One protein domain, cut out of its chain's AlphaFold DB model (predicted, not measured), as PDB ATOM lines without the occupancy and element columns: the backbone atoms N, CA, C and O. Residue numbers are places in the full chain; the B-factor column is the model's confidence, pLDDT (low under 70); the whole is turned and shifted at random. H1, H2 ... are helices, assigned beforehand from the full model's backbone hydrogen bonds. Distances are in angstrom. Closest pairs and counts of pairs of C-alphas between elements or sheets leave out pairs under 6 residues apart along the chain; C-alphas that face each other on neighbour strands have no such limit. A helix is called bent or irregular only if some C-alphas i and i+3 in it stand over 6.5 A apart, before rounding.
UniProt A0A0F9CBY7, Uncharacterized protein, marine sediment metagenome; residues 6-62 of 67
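AT A GLANCE: This is residues 6 to 62 of the 67 residues of an uncharacterized protein of marine sediment metagenome (UniProt A0A0F9CBY7). Little regular structure: an elongated model with H1 and H2 at one end, the looped, unnamed stretch of residues 34 to 62 at the other, and H3 between them. The 57 printed residues hold three named helices, H1, H2, H3 in chain order, and no named strand. The class is all helix, with only 17 residues in named elements. The whole is only just compact, close to loose, with a radius of gyration of the C-alphas of 12.1 A and spans of 37 by 19 by 14 A.

IN THESE COORDINATES: H1, residues 6 to 13, is 11.6 A long from C-alpha 6 at (188.209, 102.351, 124.474), and irregular: C-alphas 9 and 12 are 7.0 A apart. H2, residues 17 to 20, measures 5.2 A. H3, residues 29 to 33, measures 6.1 A and ends at C-alpha 33 (187.454, 108.603, 129.711).

HOW THE PARTS SIT: H1 and H2 touch, the closest C-alphas being those of Cys 7 and Leu 20, 6.2 A apart. H1 and H3 only just touch, with 3 pairs of C-alphas within 8 A, the closest Arg 6 and Glu 31 at 5.6 A. H2 and H3 are apart. Every O i to N i+4 pair is within hydrogen-bond range in H3, 2 of 4 in H1; H2 is too short for one.

THE WHOLE: The C-alphas farthest apart, Ser 15 and Pro 41, are 37.3 A apart. The printed part has no cut; the link H1 to H2 is tight, H2 to H3 short. pLDDT is under 70 at residues 11 to 25 and 60 to 62.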
ATOM      1  N   ARG A   6     188.131 102.785 125.874       71.50
ATOM      2  CA  ARG A   6     188.209 102.351 124.474       71.50
ATOM      3  C   ARG A   6     188.886 100.984 124.337       71.50
ATOM      4  O   ARG A   6     188.354 100.110 123.656       71.50
ATOM      5  N   CYS A   7     190.019 100.761 125.008       72.88
ATOM      6  CA  CYS A   7     190.706  99.464 124.986       72.88
ATOM      7  C   CYS A   7     189.862  98.358 125.632       72.88
ATOM      8  O   CYS A   7     189.883  97.223 125.160       72.88
ATOM      9  N   TRP A   8     189.089  98.675 126.674       74.94
ATOM     10  CA  TRP A   8     188.110  97.752 127.254       74.94
ATOM     11  C   TRP A   8     187.012  97.387 126.258       74.94
ATOM     12  O   TRP A   8     186.719  96.203 126.083       74.94
ATOM     13  N   SER A   9     186.447  98.374 125.561       71.75
ATOM     14  CA  SER A   9     185.422  98.143 124.538       71.75
ATOM     15  C   SER A   9     185.951  97.313 123.363       71.75
ATOM     16  O   SER A   9     185.247  96.448 122.845       71.75
ATOM     17  N   GLU A  10     187.194  97.553 122.945       72.06
ATOM     18  CA  GLU A  10     187.836  96.844 121.834       72.06
ATOM     19  C   GLU A  10     188.438  95.492 122.255       72.06
ATOM     20  O   GLU A  10     188.765  94.682 121.392       72.06
ATOM     21  N   SER A  11     188.542  95.193 123.557       69.19
ATOM     22  CA  SER A  11     189.166  93.962 124.078       69.19
ATOM     23  C   SER A  11     188.571  92.671 123.518       69.19
ATOM     24  O   SER A  11     189.281  91.686 123.358       69.19
ATOM     25  N   ARG A  12     187.290  92.680 123.138       68.31
ATOM     26  CA  ARG A  12     186.618  91.527 122.520       68.31
ATOM     27  C   ARG A  12     187.067  91.247 121.084       68.31
ATOM     28  O   ARG A  12     186.791  90.169 120.571       68.31
ATOM     29  N   MET A  13     187.723  92.208 120.437       65.25
ATOM     30  CA  MET A  13     188.241  92.084 119.072       65.25
ATOM     31  C   MET A  13     189.707  91.637 119.025       65.25
ATOM     32  O   MET A  13     190.205  91.345 117.941       65.25
ATOM     33  N   TYR A  14     190.395  91.562 120.170       61.56
ATOM     34  CA  TYR A  14     191.818  91.228 120.237       61.56
ATOM     35  C   TYR A  14     192.068  90.070 121.200       61.56
ATOM     36  O   TYR A  14     191.535  90.020 122.302       61.56
ATOM     37  N   SER A  15     192.938  89.143 120.801       63.44
ATOM     38  CA  SER A  15     193.319  87.979 121.608       63.44
ATOM     39  C   SER A  15     194.170  88.334 122.831       63.44
ATOM     40  O   SER A  15     194.325  87.504 123.724       63.44
ATOM     41  N   ASN A  16     194.752  89.540 122.884       64.38
ATOM     42  CA  ASN A  16     195.636  89.951 123.972       64.38
ATOM     43  C   ASN A  16     195.587  91.469 124.241       64.38
ATOM     44  O   ASN A  16     195.873  92.285 123.367       64.38
ATOM     45  N   TYR A  17     195.322  91.845 125.496       61.22
ATOM     46  CA  TYR A  17     195.352  93.230 125.987       61.22
ATOM     47  C   TYR A  17     196.709  93.926 125.759       61.22
ATOM     48  O   TYR A  17     196.778  95.138 125.557       61.22
ATOM     49  N   SER A  18     197.793  93.147 125.718       63.62
ATOM     50  CA  SER A  18     199.158  93.622 125.453       63.62
ATOM     51  C   SER A  18     199.335  94.229 124.057       63.62
ATOM     52  O   SER A  18     200.232  95.046 123.857       63.62
ATOM     53  N   GLU A  19     198.517  93.827 123.082       65.44
ATOM     54  CA  GLU A  19     198.557  94.395 121.728       65.44
ATOM     55  C   GLU A  19     197.759  95.699 121.634       65.44
ATOM     56  O   GLU A  19     198.158  96.614 120.917       65.44
ATOM     57  N   LEU A  20     196.697  95.833 122.434       63.53
ATOM     58  CA  LEU A  20     195.897  97.057 122.524       63.53
ATOM     59  C   LEU A  20     196.703  98.234 123.086       63.53
ATOM     60  O   LEU A  20     196.636  99.337 122.551       63.53
ATOM     61  N   ILE A  21     197.520  97.997 124.117       62.22
ATOM     62  CA  ILE A  21     198.365  99.036 124.736       62.22
ATOM     63  C   ILE A  21     199.580  99.446 123.888       62.22
ATOM     64  O   ILE A  21     200.205 100.461 124.182       62.22
ATOM     65  N   LYS A  22     199.925  98.683 122.841       66.25
ATOM     66  CA  LYS A  22     201.014  99.015 121.903       66.25
ATOM     67  C   LYS A  22     200.561  99.906 120.743       66.25
ATOM     68  O   LYS A  22     201.390 100.268 119.910       66.25
ATOM     69  N   ARG A  23     199.270 100.250 120.657       65.31
ATOM     70  CA  ARG A  23     198.752 101.097 119.580       65.31
ATOM     71  C   ARG A  23     199.336 102.504 119.651       65.31
ATOM     72  O   ARG A  23     199.227 103.191 120.662       65.31
ATOM     73  N   THR A  24     199.916 102.917 118.530       57.66
ATOM     74  CA  THR A  24     200.302 104.292 118.233       57.66
ATOM     75  C   THR A  24     199.359 104.862 117.166       57.66
ATOM     76  O   THR A  24     199.155 104.224 116.133       57.66
ATOM     77  N   PRO A  25     198.786 106.057 117.385       68.62
ATOM     78  CA  PRO A  25     198.929 106.888 118.582       68.62
ATOM     79  C   PRO A  25     198.206 106.293 119.804       68.62
ATOM     80  O   PRO A  25     197.225 105.566 119.666       68.62
ATOM     81  N   SER A  26     198.713 106.616 120.997       75.12
ATOM     82  CA  SER A  26     198.069 106.305 122.277       75.12
ATOM     83  C   SER A  26     196.634 106.836 122.295       75.12
ATOM     84  O   SER A  26     196.369 107.883 121.702       75.12
ATOM     85  N   CYS A  27     195.723 106.171 123.015       81.50
ATOM     86  CA  CYS A  27     194.354 106.669 123.160       81.50
ATOM     87  C   CYS A  27     194.347 108.100 123.705       81.50
ATOM     88  O   CYS A  27     195.085 108.419 124.645       81.50
ATOM     89  N   THR A  28     193.497 108.955 123.148       87.44
ATOM     90  CA  THR A  28     193.342 110.319 123.661       87.44
ATOM     91  C   THR A  28     192.700 110.296 125.052       87.44
ATOM     92  O   THR A  28     192.024 109.327 125.407       87.44
ATOM     93  N   PRO A  29     192.870 111.349 125.866       88.69
ATOM     94  CA  PRO A  29     192.176 111.456 127.146       88.69
ATOM     95  C   PRO A  29     190.652 111.269 127.049       88.69
ATOM     96  O   PRO A  29     190.047 110.693 127.947       88.69
ATOM     97  N   GLU A  30     190.024 111.720 125.962       89.94
ATOM     98  CA  GLU A  30     188.593 111.542 125.699       89.94
ATOM     99  C   GLU A  30     188.229 110.070 125.463       89.94
ATOM    100  O   GLU A  30     187.238 109.575 125.996       89.94
ATOM    101  N   GLU A  31     189.050 109.346 124.702       88.31
ATOM    102  CA  GLU A  31     188.863 107.911 124.456       88.31
ATOM    103  C   GLU A  31     189.105 107.077 125.716       88.31
ATOM    104  O   GLU A  31     188.418 106.080 125.948       88.31
ATOM    105  N   GLN A  32     190.061 107.500 126.543       86.81
ATOM    106  CA  GLN A  32     190.336 106.885 127.839       86.81
ATOM    107  C   GLN A  32     189.193 107.099 128.831       86.81
ATOM    108  O   GLN A  32     188.916 106.201 129.617       86.81
ATOM    109  N   ALA A  33     188.528 108.255 128.786       89.62
ATOM    110  CA  ALA A  33     187.454 108.603 129.711       89.62
ATOM    111  C   ALA A  33     186.122 107.877 129.423       89.62
ATOM    112  O   ALA A  33     185.272 107.770 130.312       89.62
ATOM    113  N   GLY A  34     185.947 107.372 128.201       88.69
ATOM    114  CA  GLY A  34     184.775 106.605 127.783       88.69
ATOM    115  C   GLY A  34     183.622 107.454 127.221       88.69
ATOM    116  O   GLY A  34     183.623 108.684 127.298       88.69
ATOM    117  N   PRO A  35     182.601 106.815 126.622       86.56
ATOM    118  CA  PRO A  35     181.510 107.504 125.920       86.56
ATOM    119  C   PRO A  35     180.657 108.402 126.834       86.56
ATOM    120  O   PRO A  35     180.193 109.471 126.411       86.56
ATOM    121  N   GLY A  36     180.485 107.988 128.091       87.25
ATOM    122  CA  GLY A  36     179.787 108.716 129.148       87.25
ATOM    123  C   GLY A  36     180.655 109.731 129.892       87.25
ATOM    124  O   GLY A  36     180.227 110.225 130.931       87.25
ATOM    125  N   ALA A  37     181.862 110.036 129.404       90.00
ATOM    126  CA  ALA A  37     182.736 111.013 130.040       90.00
ATOM    127  C   ALA A  37     182.051 112.377 130.210       90.00
ATOM    128  O   ALA A  37     181.242 112.788 129.377       90.00
ATOM    129  N   ILE A  38     182.406 113.118 131.257       91.62
ATOM    130  CA  ILE A  38     181.905 114.485 131.467       91.62
ATOM    131  C   ILE A  38     183.014 115.519 131.261       91.62
ATOM    132  O   ILE A  38     184.198 115.188 131.131       91.62
ATOM    133  N   VAL A  39     182.621 116.791 131.172       91.88
ATOM    134  CA  VAL A  39     183.559 117.901 130.980       91.88
ATOM    135  C   VAL A  39     184.325 118.159 132.275       91.88
ATOM    136  O   VAL A  39     183.735 118.394 133.324       91.88
ATOM    137  N   CYS A  40     185.653 118.139 132.198       92.00
ATOM    138  CA  CYS A  40     186.509 118.546 133.302       92.00
ATOM    139  C   CYS A  40     186.468 120.074 133.437       92.00
ATOM    140  O   CYS A  40     186.778 120.764 132.465       92.00
ATOM    141  N   PRO A  41     186.180 120.641 134.618       87.19
ATOM    142  CA  PRO A  41     186.119 122.094 134.785       87.19
ATOM    143  C   PRO A  41     187.498 122.771 134.737       87.19
ATOM    144  O   PRO A  41     187.569 123.982 134.561       87.19
ATOM    145  N   GLN A  42     188.593 122.013 134.875       89.06
ATOM    146  CA  GLN A  42     189.957 122.552 134.801       89.06
ATOM    147  C   GLN A  42     190.440 122.700 133.358       89.06
ATOM    148  O   GLN A  42     190.852 123.781 132.955       89.06
ATOM    149  N   CYS A  43     190.398 121.617 132.576       90.75
ATOM    150  CA  CYS A  43     190.874 121.638 131.191       90.75
ATOM    151  C   CYS A  43     189.768 121.877 130.159       90.75
ATOM    152  O   CYS A  43     190.072 121.920 128.973       90.75
ATOM    153  N   GLN A  44     188.504 121.991 130.587       91.56
ATOM    154  CA  GLN A  44     187.323 122.243 129.745       91.56
ATOM    155  C   GLN A  44     187.124 121.227 128.603       91.56
ATOM    156  O   GLN A  44     186.490 121.518 127.593       91.56
ATOM    157  N   ARG A  45     187.646 120.006 128.770       91.56
ATOM    158  CA  ARG A  45     187.540 118.897 127.806       91.56
ATOM    159  C   ARG A  45     186.703 117.760 128.384       91.56
ATOM    160  O   ARG A  45     186.635 117.607 129.603       91.56
ATOM    161  N   LYS A  46     186.081 116.948 127.522       92.12
ATOM    162  CA  LYS A  46     185.245 115.790 127.903       92.12
ATOM    163  C   LYS A  46     186.112 114.582 128.297       92.12
ATOM    164  O   LYS A  46     186.161 113.579 127.597       92.12
ATOM    165  N   THR A  47     186.860 114.728 129.386       92.31
ATOM    166  CA  THR A  47     187.956 113.824 129.778       92.31
ATOM    167  C   THR A  47     187.799 113.258 131.182       92.31
ATOM    168  O   THR A  47     188.693 112.558 131.650       92.31
ATOM    169  N   VAL A  48     186.710 113.566 131.888       91.00
ATOM    170  CA  VAL A  48     186.422 112.956 133.191       91.00
ATOM    171  C   VAL A  48     185.869 111.561 132.958       91.00
ATOM    172  O   VAL A  48     184.830 111.411 132.323       91.00
ATOM    173  N   HIS A  49     186.574 110.557 133.462       88.62
ATOM    174  CA  HIS A  49     186.262 109.155 133.257       88.62
ATOM    175  C   HIS A  49     184.902 108.793 133.841       88.62
ATOM    176  O   HIS A  49     184.631 109.058 135.011       88.62
ATOM    177  N   GLN A  50     184.073 108.137 133.033       85.81
ATOM    178  CA  GLN A  50     182.676 107.845 133.362       85.81
ATOM    179  C   GLN A  50     182.495 107.031 134.659       85.81
ATOM    180  O   GLN A  50     181.517 107.233 135.370       85.81
ATOM    181  N   TYR A  51     183.442 106.141 134.983       84.50
ATOM    182  CA  TYR A  51     183.399 105.323 136.206       84.50
ATOM    183  C   TYR A  51     184.245 105.834 137.381       84.50
ATOM    184  O   TYR A  51     183.792 105.746 138.517       84.50
ATOM    185  N   THR A  52     185.465 106.344 137.157       83.19
ATOM    186  CA  THR A  52     186.354 106.761 138.260       83.19
ATOM    187  C   THR A  52     186.179 108.227 138.651       83.19
ATOM    188  O   THR A  52     186.605 108.632 139.730       83.19
ATOM    189  N   GLY A  53     185.571 109.051 137.789       84.44
ATOM    190  CA  GLY A  53     185.467 110.497 137.999       84.44
ATOM    191  C   GLY A  53     186.807 111.236 137.893       84.44
ATOM    192  O   GLY A  53     186.888 112.430 138.179       84.44
ATOM    193  N   GLU A  54     187.878 110.560 137.477       86.88
ATOM    194  CA  GLU A  54     189.192 111.170 137.287       86.88
ATOM    195  C   GLU A  54     189.296 111.814 135.907       86.88
ATOM    196  O   GLU A  54     188.878 111.244 134.900       86.88
ATOM    197  N   CYS A  55     189.909 112.992 135.823       90.12
ATOM    198  CA  CYS A  55     190.223 113.581 134.527       90.12
ATOM    199  C   CYS A  55     191.423 112.862 133.890       90.12
ATOM    200  O   CYS A  55     192.541 112.991 134.380       90.12
ATOM    201  N   MET A  56     191.225 112.188 132.757       89.25
ATOM    202  CA  MET A  56     192.276 111.481 132.006       89.25
ATOM    203  C   MET A  56     193.300 112.417 131.341       89.25
ATOM    204  O   MET A  56     194.339 111.962 130.881       89.25
ATOM    205  N   ALA A  57     193.020 113.724 131.281       88.88
ATOM    206  CA  ALA A  57     193.963 114.733 130.785       88.88
ATOM    207  C   ALA A  57     194.778 115.384 131.914       88.88
ATOM    208  O   ALA A  57     195.953 115.687 131.735       88.88
ATOM    209  N   CYS A  58     194.155 115.625 133.072       84.88
ATOM    210  CA  CYS A  58     194.795 116.300 134.205       84.88
ATOM    211  C   CYS A  58     195.364 115.325 135.246       84.88
ATOM    212  O   CYS A  58     196.143 115.754 136.093       84.88
ATOM    213  N   HIS A  59     194.946 114.055 135.217       74.62
ATOM    214  CA  HIS A  59     195.228 113.015 136.217       74.62
ATOM    215  C   HIS A  59     194.987 113.472 137.668       74.62
ATOM    216  O   HIS A  59     195.730 113.121 138.580       74.62
ATOM    217  N   ARG A  60     193.954 114.297 137.883       67.69
ATOM    218  CA  ARG A  60     193.540 114.786 139.205       67.69
ATOM    219  C   ARG A  60     192.070 114.456 139.443       67.69
ATOM    220  O   ARG A  60     191.253 114.587 138.527       67.69
ATOM    221  N   TRP A  61     191.760 114.045 140.671       56.53
ATOM    222  CA  TRP A  61     190.395 113.859 141.151       56.53
ATOM    223  C   TRP A  61     189.826 115.214 141.580       56.53
ATOM    224  O   TRP A  61     190.525 116.021 142.196       56.53
ATOM    225  N   ASN A  62     188.583 115.496 141.200       57.47
ATOM    226  CA  ASN A  62     187.936 116.766 141.505       57.47
ATOM    227  C   ASN A  62     186.939 116.550 142.652       57.47
ATOM    228  O   ASN A  62     185.735 116.485 142.440       57.47
TER     229      ASN A  62